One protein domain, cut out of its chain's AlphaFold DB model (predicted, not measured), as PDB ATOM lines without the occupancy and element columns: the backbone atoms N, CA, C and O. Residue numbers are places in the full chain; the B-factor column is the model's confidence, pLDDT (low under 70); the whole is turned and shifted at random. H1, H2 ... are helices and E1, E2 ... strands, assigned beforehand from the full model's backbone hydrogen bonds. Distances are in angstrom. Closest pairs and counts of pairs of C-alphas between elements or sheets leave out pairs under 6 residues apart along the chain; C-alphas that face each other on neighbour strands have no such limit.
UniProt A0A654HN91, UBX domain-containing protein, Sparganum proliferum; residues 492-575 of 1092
ATOM      1  N   GLU A 492     -25.723 -82.720 -73.007       70.50
ATOM      2  CA  GLU A 492     -24.790 -81.889 -73.787       70.50
ATOM      3  C   GLU A 492     -24.413 -82.542 -75.126       70.50
ATOM      4  O   GLU A 492     -24.106 -83.733 -75.187       70.50
ATOM      5  N   GLN A 493     -24.351 -81.745 -76.194       81.44
ATOM      6  CA  GLN A 493     -23.952 -82.187 -77.535       81.44
ATOM      7  C   GLN A 493     -22.561 -81.661 -77.907       81.44
ATOM      8  O   GLN A 493     -22.279 -80.490 -77.679       81.44
ATOM      9  N   ILE A 494     -21.681 -82.482 -78.494       79.69
ATOM     10  CA  ILE A 494     -20.273 -82.105 -78.748       79.69
ATOM     11  C   ILE A 494     -19.972 -82.001 -80.248       79.69
ATOM     12  O   ILE A 494     -20.201 -82.939 -81.007       79.69
ATOM     13  N   ILE A 495     -19.378 -80.879 -80.662       81.88
ATOM     14  CA  ILE A 495     -18.935 -80.603 -82.035       81.88
ATOM     15  C   ILE A 495     -17.439 -80.304 -82.047       81.88
ATOM     16  O   ILE A 495     -16.934 -79.595 -81.182       81.88
ATOM     17  N   ARG A 496     -16.719 -80.812 -83.052       81.88
ATOM     18  CA  ARG A 496     -15.293 -80.520 -83.266       81.88
ATOM     19  C   ARG A 496     -15.083 -79.826 -84.608       81.88
ATOM     20  O   ARG A 496     -15.562 -80.306 -85.635       81.88
ATOM     21  N   SER A 497     -14.354 -78.713 -84.590       81.12
ATOM     22  CA  SER A 497     -14.124 -77.837 -85.749       81.12
ATOM     23  C   SER A 497     -12.666 -77.377 -85.823       81.12
ATOM     24  O   SER A 497     -11.964 -77.387 -84.815       81.12
ATOM     25  N   GLY A 498     -12.193 -77.000 -87.013       78.50
ATOM     26  CA  GLY A 498     -10.839 -76.462 -87.213       78.50
ATOM     27  C   GLY A 498     -10.804 -74.926 -87.195       78.50
ATOM     28  O   GLY A 498     -11.865 -74.304 -87.227       78.50
ATOM     29  N   PRO A 499      -9.614 -74.293 -87.197       74.38
ATOM     30  CA  PRO A 499      -9.478 -72.834 -87.268       74.38
ATOM     31  C   PRO A 499     -10.128 -72.221 -88.511       74.38
ATOM     32  O   PRO A 499     -10.827 -71.223 -88.390       74.38
ATOM     33  N   GLY A 500      -9.987 -72.872 -89.669       76.69
ATOM     34  CA  GLY A 500     -10.601 -72.443 -90.930       76.69
ATOM     35  C   GLY A 500     -12.090 -72.780 -91.082       76.69
ATOM     36  O   GLY A 500     -12.632 -72.580 -92.164       76.69
ATOM     37  N   THR A 501     -12.764 -73.311 -90.053       83.31
ATOM     38  CA  THR A 501     -14.222 -73.510 -90.103       83.31
ATOM     39  C   THR A 501     -14.918 -72.156 -90.000       83.31
ATOM     40  O   THR A 501     -14.666 -71.408 -89.054       83.31
ATOM     41  N   SER A 502     -15.791 -71.840 -90.962       86.00
ATOM     42  CA  SER A 502     -16.560 -70.590 -90.960       86.00
ATOM     43  C   SER A 502     -17.715 -70.625 -89.955       86.00
ATOM     44  O   SER A 502     -18.172 -71.696 -89.544       86.00
ATOM     45  N   LEU A 503     -18.234 -69.455 -89.574       83.94
ATOM     46  CA  LEU A 503     -19.393 -69.369 -88.680       83.94
ATOM     47  C   LEU A 503     -20.647 -70.038 -89.272       83.94
ATOM     48  O   LEU A 503     -21.401 -70.674 -88.534       83.94
ATOM     49  N   LEU A 504     -20.839 -69.977 -90.597       81.69
ATOM     50  CA  LEU A 504     -21.886 -70.748 -91.281       81.69
ATOM     51  C   LEU A 504     -21.664 -72.259 -91.168       81.69
ATOM     52  O   LEU A 504     -22.597 -72.993 -90.854       81.69
ATOM     53  N   GLU A 505     -20.441 -72.736 -91.406       82.56
ATOM     54  CA  GLU A 505     -20.122 -74.165 -91.327       82.56
ATOM     55  C   GLU A 505     -20.284 -74.692 -89.886       82.56
ATOM     56  O   GLU A 505     -20.754 -75.813 -89.685       82.56
ATOM     57  N   LEU A 506     -19.980 -73.874 -88.869       84.00
ATOM     58  CA  LEU A 506     -20.262 -74.205 -87.470       84.00
ATOM     59  C   LEU A 506     -21.772 -74.270 -87.181       84.00
ATOM     60  O   LEU A 506     -22.214 -75.201 -86.508       84.00
ATOM     61  N   GLY A 507     -22.567 -73.342 -87.728       83.88
ATOM     62  CA  GLY A 507     -24.032 -73.374 -87.644       83.88
ATOM     63  C   GLY A 507     -24.642 -74.622 -88.292       83.88
ATOM     64  O   GLY A 507     -25.484 -75.287 -87.689       83.88
ATOM     65  N   VAL A 508     -24.144 -75.022 -89.467       84.81
ATOM     66  CA  VAL A 508     -24.570 -76.250 -90.166       84.81
ATOM     67  C   VAL A 508     -24.179 -77.509 -89.382       84.81
ATOM     68  O   VAL A 508     -24.977 -78.442 -89.262       84.81
ATOM     69  N   LYS A 509     -22.991 -77.537 -88.762       83.25
ATOM     70  CA  LYS A 509     -22.620 -78.616 -87.829       83.25
ATOM     71  C   LYS A 509     -23.564 -78.649 -86.623       83.25
ATOM     72  O   LYS A 509     -24.015 -79.730 -86.249       83.25
ATOM     73  N   ALA A 510     -23.930 -77.497 -86.062       83.62
ATOM     74  CA  ALA A 510     -24.894 -77.408 -84.964       83.62
ATOM     75  C   ALA A 510     -26.298 -77.891 -85.357       83.62
ATOM     76  O   ALA A 510     -26.948 -78.577 -84.567       83.62
ATOM     77  N   GLU A 511     -26.739 -77.623 -86.586       85.06
ATOM     78  CA  GLU A 511     -28.006 -78.122 -87.131       85.06
ATOM     79  C   GLU A 511     -28.027 -79.655 -87.194       85.06
ATOM     80  O   GLU A 511     -29.000 -80.267 -86.752       85.06
ATOM     81  N   SER A 512     -26.931 -80.282 -87.640       77.81
ATOM     82  CA  SER A 512     -26.836 -81.746 -87.742       77.81
ATOM     83  C   SER A 512     -26.909 -82.485 -86.397       77.81
ATOM     84  O   SER A 512     -27.342 -83.635 -86.363       77.81
ATOM     85  N   VAL A 513     -26.530 -81.829 -85.292       78.56
ATOM     86  CA  VAL A 513     -26.490 -82.442 -83.950       78.56
ATOM     87  C   VAL A 513     -27.681 -82.027 -83.074       78.56
ATOM     88  O   VAL A 513     -28.141 -82.812 -82.249       78.56
ATOM     89  N   THR A 514     -28.232 -80.821 -83.258       79.06
ATOM     90  CA  THR A 514     -29.337 -80.290 -82.425       79.06
ATOM     91  C   THR A 514     -30.704 -80.273 -83.113       79.06
ATOM     92  O   THR A 514     -31.706 -79.973 -82.468       79.06
ATOM     93  N   GLN A 515     -30.768 -80.565 -84.418       79.31
ATOM     94  CA  GLN A 515     -31.979 -80.481 -85.251       79.31
ATOM     95  C   GLN A 515     -32.633 -79.078 -85.289       79.31
ATOM     96  O   GLN A 515     -33.804 -78.928 -85.659       79.31
ATOM     97  N   ILE A 516     -31.890 -78.024 -84.926       81.31
ATOM     98  CA  ILE A 516     -32.316 -76.624 -85.058       81.31
ATOM     99  C   ILE A 516     -31.756 -76.066 -86.378       81.31
ATOM    100  O   ILE A 516     -30.534 -75.922 -86.484       81.31
ATOM    101  N   PRO A 517     -32.611 -75.700 -87.359       79.69
ATOM    102  CA  PRO A 517     -32.158 -75.173 -88.645       79.69
ATOM    103  C   PRO A 517     -31.255 -73.952 -88.497       79.69
ATOM    104  O   PRO A 517     -31.579 -73.065 -87.707       79.69
ATOM    105  N   SER A 518     -30.174 -73.868 -89.275       78.00
ATOM    106  CA  SER A 518     -29.135 -72.831 -89.149       78.00
ATOM    107  C   SER A 518     -29.699 -71.402 -89.179       78.00
ATOM    108  O   SER A 518     -29.298 -70.549 -88.393       78.00
ATOM    109  N   ASN A 519     -30.728 -71.153 -89.997       74.44
ATOM    110  CA  ASN A 519     -31.439 -69.865 -90.095       74.44
ATOM    111  C   ASN A 519     -32.422 -69.563 -88.935       74.44
ATOM    112  O   ASN A 519     -33.088 -68.525 -88.922       74.44
ATOM    113  N   ARG A 520     -32.555 -70.477 -87.971       79.00
ATOM    114  CA  ARG A 520     -33.382 -70.361 -86.757       79.00
ATOM    115  C   ARG A 520     -32.585 -70.595 -85.478       79.00
ATOM    116  O   ARG A 520     -33.185 -70.654 -84.406       79.00
ATOM    117  N   GLN A 521     -31.267 -70.708 -85.569       84.88
ATOM    118  CA  GLN A 521     -30.395 -70.764 -84.407       84.88
ATOM    119  C   GLN A 521     -30.319 -69.389 -83.727       84.88
ATOM    120  O   GLN A 521     -30.298 -68.342 -84.381       84.88
ATOM    121  N   VAL A 522     -30.320 -69.400 -82.396       86.44
ATOM    122  CA  VAL A 522     -30.005 -68.251 -81.546       86.44
ATOM    123  C   VAL A 522     -29.026 -68.733 -80.485       86.44
ATOM    124  O   VAL A 522     -29.363 -69.608 -79.688       86.44
ATOM    125  N   TRP A 523     -27.820 -68.182 -80.510       88.69
ATOM    126  CA  TRP A 523     -26.698 -68.572 -79.664       88.69
ATOM    127  C   TRP A 523     -26.596 -67.661 -78.435       88.69
ATOM    128  O   TRP A 523     -26.763 -66.446 -78.554       88.69
ATOM    129  N   SER A 524     -26.276 -68.220 -77.270       85.06
ATOM    130  CA  SER A 524     -25.942 -67.468 -76.051       85.06
ATOM    131  C   SER A 524     -24.816 -68.144 -75.263       85.06
ATOM    132  O   SER A 524     -24.530 -69.323 -75.462       85.06
ATOM    133  N   LEU A 525     -24.159 -67.407 -74.366       82.44
ATOM    134  CA  LEU A 525     -23.248 -67.991 -73.376       82.44
ATOM    135  C   LEU A 525     -24.030 -68.399 -72.116       82.44
ATOM    136  O   LEU A 525     -24.992 -67.707 -71.770       82.44
ATOM    137  N   PRO A 526     -23.628 -69.472 -71.407       77.31
ATOM    138  CA  PRO A 526     -24.176 -69.780 -70.091       77.31
ATOM    139  C   PRO A 526     -23.914 -68.640 -69.100       77.31
ATOM    140  O   PRO A 526     -22.856 -68.011 -69.137       77.31
ATOM    141  N   SER A 527     -24.831 -68.428 -68.154       53.12
ATOM    142  CA  SER A 527     -24.774 -67.307 -67.191       53.12
ATOM    143  C   SER A 527     -23.483 -67.237 -66.354       53.12
ATOM    144  O   SER A 527     -23.140 -66.172 -65.854       53.12
ATOM    145  N   ALA A 528     -22.742 -68.344 -66.233       51.50
ATOM    146  CA  ALA A 528     -21.454 -68.429 -65.537       51.50
ATOM    147  C   ALA A 528     -20.222 -68.027 -66.390       51.50
ATOM    148  O   ALA A 528     -19.096 -68.175 -65.924       51.50
ATOM    149  N   VAL A 529     -20.405 -67.579 -67.642       54.31
ATOM    150  CA  VAL A 529     -19.313 -67.329 -68.616       54.31
ATOM    151  C   VAL A 529     -19.234 -65.854 -69.064       54.31
ATOM    152  O   VAL A 529     -18.405 -65.506 -69.903       54.31
ATOM    153  N   PHE A 530     -20.058 -64.966 -68.496       44.66
ATOM    154  CA  PHE A 530     -19.991 -63.520 -68.757       44.66
ATOM    155  C   PHE A 530     -18.631 -62.921 -68.356       44.66
ATOM    156  O   PHE A 530     -18.107 -63.224 -67.286       44.66
ATOM    157  N   GLY A 531     -18.082 -62.043 -69.203       46.59
ATOM    158  CA  GLY A 531     -16.787 -61.380 -69.002       46.59
ATOM    159  C   GLY A 531     -15.647 -61.895 -69.891       46.59
ATOM    160  O   GLY A 531     -14.495 -61.527 -69.670       46.59
ATOM    161  N   ARG A 532     -15.927 -62.732 -70.903       54.62
ATOM    162  CA  ARG A 532     -14.930 -63.201 -71.889       54.62
ATOM    163  C   ARG A 532     -15.211 -62.606 -73.269       54.62
ATOM    164  O   ARG A 532     -15.866 -63.239 -74.097       54.62
ATOM    165  N   SER A 533     -14.645 -61.424 -73.521       62.47
ATOM    166  CA  SER A 533     -14.812 -60.627 -74.752       62.47
ATOM    167  C   SER A 533     -14.803 -61.453 -76.046       62.47
ATOM    168  O   SER A 533     -15.752 -61.390 -76.818       62.47
ATOM    169  N   HIS A 534     -13.794 -62.301 -76.258       74.62
ATOM    170  CA  HIS A 534     -13.655 -63.073 -77.500       74.62
ATOM    171  C   HIS A 534     -14.773 -64.108 -77.747       74.62
ATOM    172  O   HIS A 534     -15.119 -64.380 -78.896       74.62
ATOM    173  N   LEU A 535     -15.367 -64.676 -76.687       79.62
ATOM    174  CA  LEU A 535     -16.506 -65.598 -76.810       79.62
ATOM    175  C   LEU A 535     -17.829 -64.845 -76.984       79.62
ATOM    176  O   LEU A 535     -18.712 -65.313 -77.701       79.62
ATOM    177  N   GLU A 536     -17.958 -63.669 -76.372       79.25
ATOM    178  CA  GLU A 536     -19.091 -62.762 -76.582       79.25
ATOM    179  C   GLU A 536     -19.101 -62.223 -78.023       79.25
ATOM    180  O   GLU A 536     -20.149 -62.201 -78.670       79.25
ATOM    181  N   ASP A 537     -17.927 -61.887 -78.565       78.38
ATOM    182  CA  ASP A 537     -17.726 -61.502 -79.964       78.38
ATOM    183  C   ASP A 537     -18.094 -62.641 -80.931       78.38
ATOM    184  O   ASP A 537     -18.835 -62.410 -81.890       78.38
ATOM    185  N   LEU A 538     -17.644 -63.872 -80.649       84.69
ATOM    186  CA  LEU A 538     -17.984 -65.076 -81.418       84.69
ATOM    187  C   LEU A 538     -19.497 -65.334 -81.440       84.69
ATOM    188  O   LEU A 538     -20.075 -65.550 -82.503       84.69
ATOM    189  N   VAL A 539     -20.156 -65.296 -80.278       85.81
ATOM    190  CA  VAL A 539     -21.607 -65.524 -80.162       85.81
ATOM    191  C   VAL A 539     -22.408 -64.406 -80.832       85.81
ATOM    192  O   VAL A 539     -23.432 -64.673 -81.467       85.81
ATOM    193  N   ARG A 540     -21.947 -63.154 -80.749       84.19
ATOM    194  CA  ARG A 540     -22.569 -62.021 -81.444       84.19
ATOM    195  C   ARG A 540     -22.500 -62.191 -82.961       84.19
ATOM    196  O   ARG A 540     -23.525 -62.062 -83.626       84.19
ATOM    197  N   ASP A 541     -21.331 -62.520 -83.506       82.38
ATOM    198  CA  ASP A 541     -21.165 -62.675 -84.953       82.38
ATOM    199  C   ASP A 541     -21.792 -63.984 -85.483       82.38
ATOM    200  O   ASP A 541     -22.329 -63.971 -86.589       82.38
ATOM    201  N   LEU A 542     -21.878 -65.064 -84.688       83.31
ATOM    202  CA  LEU A 542     -22.664 -66.275 -85.012       83.31
ATOM    203  C   LEU A 542     -24.156 -65.966 -85.204       83.31
ATOM    204  O   LEU A 542     -24.781 -66.429 -86.162       83.31
ATOM    205  N   ASN A 543     -24.734 -65.156 -84.314       85.44
ATOM    206  CA  ASN A 543     -26.134 -64.736 -84.413       85.44
ATOM    207  C   ASN A 543     -26.410 -63.836 -85.633       85.44
ATOM    208  O   ASN A 543     -27.523 -63.859 -86.165       85.44
ATOM    209  N   LEU A 544     -25.412 -63.067 -86.082       79.38
ATOM    210  CA  LEU A 544     -25.499 -62.224 -87.280       79.38
ATOM    211  C   LEU A 544     -25.287 -63.031 -88.571       79.38
ATOM    212  O   LEU A 544     -26.048 -62.855 -89.524       79.38
ATOM    213  N   ALA A 545     -24.349 -63.982 -88.587       73.19
ATOM    214  CA  ALA A 545     -24.143 -64.907 -89.705       73.19
ATOM    215  C   ALA A 545     -25.427 -65.687 -90.054       73.19
ATOM    216  O   ALA A 545     -25.804 -65.782 -91.222       73.19
ATOM    217  N   GLY A 546     -26.172 -66.152 -89.043       64.44
ATOM    218  CA  GLY A 546     -27.482 -66.796 -89.220       64.44
ATOM    219  C   GLY A 546     -28.615 -65.873 -89.703       64.44
ATOM    220  O   GLY A 546     -29.732 -66.348 -89.910       64.44
ATOM    221  N   SER A 547     -28.367 -64.566 -89.866       64.88
ATOM    222  CA  SER A 547     -29.365 -63.571 -90.295       64.88
ATOM    223  C   SER A 547     -29.235 -63.109 -91.755       64.88
ATOM    224  O   SER A 547     -30.134 -62.425 -92.239       64.88
ATOM    225  N   GLY A 548     -28.185 -63.541 -92.472       59.12
ATOM    226  CA  GLY A 548     -27.972 -63.252 -93.901       59.12
ATOM    227  C   GLY A 548     -26.837 -62.268 -94.221       59.12
ATOM    228  O   GLY A 548     -26.702 -61.863 -95.373       59.12
ATOM    229  N   ASP A 549     -26.026 -61.892 -93.232       61.19
ATOM    230  CA  ASP A 549     -24.968 -60.882 -93.368       61.19
ATOM    231  C   ASP A 549     -23.652 -61.505 -93.892       61.19
ATOM    232  O   ASP A 549     -22.885 -62.115 -93.138       61.19
ATOM    233  N   SER A 550     -23.406 -61.401 -95.205       58.69
ATOM    234  CA  SER A 550     -22.380 -62.192 -95.923       58.69
ATOM    235  C   SER A 550     -20.952 -62.008 -95.391       58.69
ATOM    236  O   SER A 550     -20.206 -62.976 -95.276       58.69
ATOM    237  N   GLU A 551     -20.569 -60.784 -95.020       65.88
ATOM    238  CA  GLU A 551     -19.193 -60.450 -94.609       65.88
ATOM    239  C   GLU A 551     -18.827 -61.014 -93.220       65.88
ATOM    240  O   GLU A 551     -17.667 -61.298 -92.925       65.88
ATOM    241  N   LYS A 552     -19.826 -61.229 -92.353       67.69
ATOM    242  CA  LYS A 552     -19.638 -61.883 -91.046       67.69
ATOM    243  C   LYS A 552     -19.765 -63.399 -91.129       67.69
ATOM    244  O   LYS A 552     -19.130 -64.111 -90.355       67.69
ATOM    245  N   ALA A 553     -20.561 -63.881 -92.076       62.06
ATOM    246  CA  ALA A 553     -20.804 -65.292 -92.328       62.06
ATOM    247  C   ALA A 553     -19.548 -66.056 -92.803       62.06
ATOM    248  O   ALA A 553     -19.378 -67.230 -92.463       62.06
ATOM    249  N   GLU A 554     -18.649 -65.378 -93.524       70.06
ATOM    250  CA  GLU A 554     -17.368 -65.923 -94.001       70.06
ATOM    251  C   GLU A 554     -16.244 -65.909 -92.947       70.06
ATOM    252  O   GLU A 554     -15.191 -66.505 -93.170       70.06
ATOM    253  N   ARG A 555     -16.450 -65.293 -91.771       79.44
ATOM    254  CA  ARG A 555     -15.441 -65.294 -90.700       79.44
ATOM    255  C   ARG A 555     -15.166 -66.715 -90.208       79.44
ATOM    256  O   ARG A 555     -16.079 -67.475 -89.891       79.44
ATOM    257  N   THR A 556     -13.886 -67.036 -90.094       83.81
ATOM    258  CA  THR A 556     -13.342 -68.296 -89.580       83.81
ATOM    259  C   THR A 556     -13.124 -68.255 -88.065       83.81
ATOM    260  O   THR A 556     -13.005 -67.181 -87.467       83.81
ATOM    261  N   LEU A 557     -13.079 -69.426 -87.423       78.56
ATOM    262  CA  LEU A 557     -12.882 -69.561 -85.973       78.56
ATOM    263  C   LEU A 557     -11.521 -69.055 -85.469       78.56
ATOM    264  O   LEU A 557     -11.404 -68.681 -84.303       78.56
ATOM    265  N   GLU A 558     -10.507 -68.994 -86.333       78.88
ATOM    266  CA  GLU A 558      -9.201 -68.397 -86.016       78.88
ATOM    267  C   GLU A 558      -9.276 -66.902 -85.661       78.88
ATOM    268  O   GLU A 558      -8.476 -66.424 -84.858       78.88
ATOM    269  N   ASN A 559     -10.289 -66.183 -86.158       78.94
ATOM    270  CA  ASN A 559     -10.471 -64.749 -85.902       78.94
ATOM    271  C   ASN A 559     -10.889 -64.421 -84.453       78.94
ATOM    272  O   ASN A 559     -10.950 -63.250 -84.089       78.94
ATOM    273  N   TYR A 560     -11.183 -65.432 -83.625       77.94
ATOM    274  CA  TYR A 560     -11.739 -65.267 -82.275       77.94
ATOM    275  C   TYR A 560     -10.765 -65.643 -81.148       77.94
ATOM    276  O   TYR A 560     -11.200 -65.911 -80.032       77.94
ATOM    277  N   CYS A 561      -9.451 -65.674 -81.421       73.19
ATOM    278  CA  CYS A 561      -8.386 -65.882 -80.420       73.19
ATOM    279  C   CYS A 561      -8.614 -67.093 -79.486       73.19
ATOM    280  O   CYS A 561      -8.229 -67.091 -78.314       73.19
ATOM    281  N   LEU A 562      -9.269 -68.138 -79.998       77.88
ATOM    282  CA  LEU A 562      -9.600 -69.333 -79.232       77.88
ATOM    283  C   LEU A 562      -8.333 -70.159 -78.977       77.88
ATOM    284  O   LEU A 562      -7.562 -70.440 -79.892       77.88
ATOM    285  N   GLN A 563      -8.154 -70.609 -77.735       67.12
ATOM    286  CA  GLN A 563      -7.099 -71.543 -77.339       67.12
ATOM    287  C   GLN A 563      -7.186 -72.840 -78.170       67.12
ATOM    288  O   GLN A 563      -8.237 -73.501 -78.137       67.12
ATOM    289  N   PRO A 564      -6.123 -73.233 -78.904       62.69
ATOM    290  CA  PRO A 564      -6.082 -74.484 -79.661       62.69
ATOM    291  C   PRO A 564      -6.252 -75.703 -78.749       62.69
ATOM    292  O   PRO A 564      -5.591 -75.820 -77.720       62.69
ATOM    293  N   GLY A 565      -7.151 -76.619 -79.108       65.94
ATOM    294  CA  GLY A 565      -7.533 -77.753 -78.261       65.94
ATOM    295  C   GLY A 565      -8.493 -77.405 -77.114       65.94
ATOM    296  O   GLY A 565      -8.836 -78.294 -76.337       65.94
ATOM    297  N   GLY A 566      -8.936 -76.147 -76.998       70.25
ATOM    298  CA  GLY A 566      -9.907 -75.713 -75.995       70.25
ATOM    299  C   GLY A 566     -11.310 -76.298 -76.209       70.25
ATOM    300  O   GLY A 566     -11.730 -76.531 -77.346       70.25
ATOM    301  N   SER A 567     -12.029 -76.504 -75.100       78.56
ATOM    302  CA  SER A 567     -13.429 -76.948 -75.062       78.56
ATOM    303  C   SER A 567     -14.306 -75.805 -74.531       78.56
ATOM    304  O   SER A 567     -14.056 -75.293 -73.438       78.56
ATOM    305  N   TYR A 568     -15.299 -75.372 -75.313       82.38
ATOM    306  CA  TYR A 568     -16.123 -74.181 -75.066       82.38
ATOM    307  C   TYR A 568     -17.603 -74.546 -74.972       82.38
ATOM    308  O   TYR A 568     -18.110 -75.246 -75.843       82.38
ATOM    309  N   THR A 569     -18.322 -74.040 -73.967       84.06
ATOM    310  CA  THR A 569     -19.759 -74.317 -73.804       84.06
ATOM    311  C   THR A 569     -20.617 -73.156 -74.300       84.06
ATOM    312  O   THR A 569     -20.456 -72.028 -73.839       84.06
ATOM    313  N   LEU A 570     -21.553 -73.449 -75.204       83.94
ATOM    314  CA  LEU A 570     -22.518 -72.518 -75.788       83.94
ATOM    315  C   LEU A 570     -23.953 -73.019 -75.546       83.94
ATOM    316  O   LEU A 570     -24.213 -74.222 -75.523       83.94
ATOM    317  N   GLU A 571     -24.902 -72.100 -75.411       86.69
ATOM    318  CA  GLU A 571     -26.337 -72.394 -75.406       86.69
ATOM    319  C   GLU A 571     -26.954 -72.104 -76.777       86.69
ATOM    320  O   GLU A 571     -26.621 -71.105 -77.418       86.69
ATOM    321  N   LEU A 572     -27.885 -72.956 -77.207       86.44
ATOM    322  CA  LEU A 572     -28.575 -72.851 -78.488       86.44
ATOM    323  C   LEU A 572     -30.094 -72.911 -78.302       86.44
ATOM    324  O   LEU A 572     -30.633 -73.866 -77.746       86.44
ATOM    325  N   ARG A 573     -30.801 -71.897 -78.806       86.19
ATOM    326  CA  ARG A 573     -32.267 -71.792 -78.773       86.19
ATOM    327  C   ARG A 573     -32.841 -71.722 -80.189       86.19
ATOM    328  O   ARG A 573     -32.216 -71.194 -81.106       86.19
ATOM    329  N   LYS A 574     -34.058 -72.242 -80.363       83.31
ATOM    330  CA  LYS A 574     -34.786 -72.257 -81.642       83.31
ATOM    331  C   LYS A 574     -35.674 -71.019 -81.781       83.31
ATOM    332  O   LYS A 574     -36.600 -70.826 -80.998       83.31
ATOM    333  N   ARG A 575     -35.438 -70.210 -82.814       78.06
ATOM    334  CA  ARG A 575     -36.257 -69.042 -83.174       78.06
ATOM    335  C   ARG A 575     -37.658 -69.490 -83.618       78.06
ATOM    336  O   ARG A 575     -37.794 -70.269 -84.565       78.06
TER     337      ARG A 575
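Overview. This is residues 492 to 575 of the 1092 residues of the protein "UBX domain-containing protein" of Sparganum proliferum (UniProt A0A654HN91). A small two-stranded antiparallel sheet, E2 beside E3, has the longest helix, H2, running alongside E2, while E1 and H1 pack together on the side of the domain away from most of H2. H1 meets H2 near one corner, and the short helices H3 and H4 sit by the two ends of H2. The printed part has 84 residues with four named helices and three named strands, in the order E1 H1 E2 H2 H3 H4 E3, of mixed class. It is compact, with a radius of gyration of the C-alphas of 11.8 A, and rounded, spanning 27 by 27 by 21 A.

Along the chain. Find E3 at residues 567 to 574, 22.8 A long, ending at C-alpha 574 at (-34.786, -72.257, -81.642). Its partner E2 is residues 521 to 524. H2, residues 533 to 545, runs 18.1 A from C-alpha 533 at (-14.812, -60.627, -74.752). H1 is residues 503 to 514, 16.0 A; E1, residues 493 to 497, is 13.5 A and begins at (-23.952, -82.187, -77.535). H3 is residues 550 to 553 and H4 residues 557 to 560.

Arrangement. Look first across E2 and E3, antiparallel at 131 degrees: N 522 and O 573 are 2.9 A apart, within hydrogen-bond range. From E2, C-alpha 523 comes within 6.0 A of C-alpha 539 of H2. H2 is the hub. Its residues 541 to 545 touch H1 at Leu 542 and Leu 503, closest C-alphas 5.8 A, about perpendicular at 83 degrees. They also touch H3, C-alphas 545 and 553 at 4.3 A. H4 touches H2 at C-alphas 560 and 534, 5.6 A. E1 pairs with no named strand; it is near E3, and its closest C-alpha to H1 is Gln 493, 6.9 A from Val 513. E1 and H2 are apart. In H1 and H2 every O i to N i+4 pair is within hydrogen-bond range; H3 and H4 are too short for one.

Size, cuts and confidence. The farthest C-alphas, of Ala 528 and Ser 550, are 31.0 A apart. The printed part has no cut and no long link. Look for pLDDT under 70 at residues 527 to 533, 546 to 553 and 563 to 565; the mean of the printed part is 76.1.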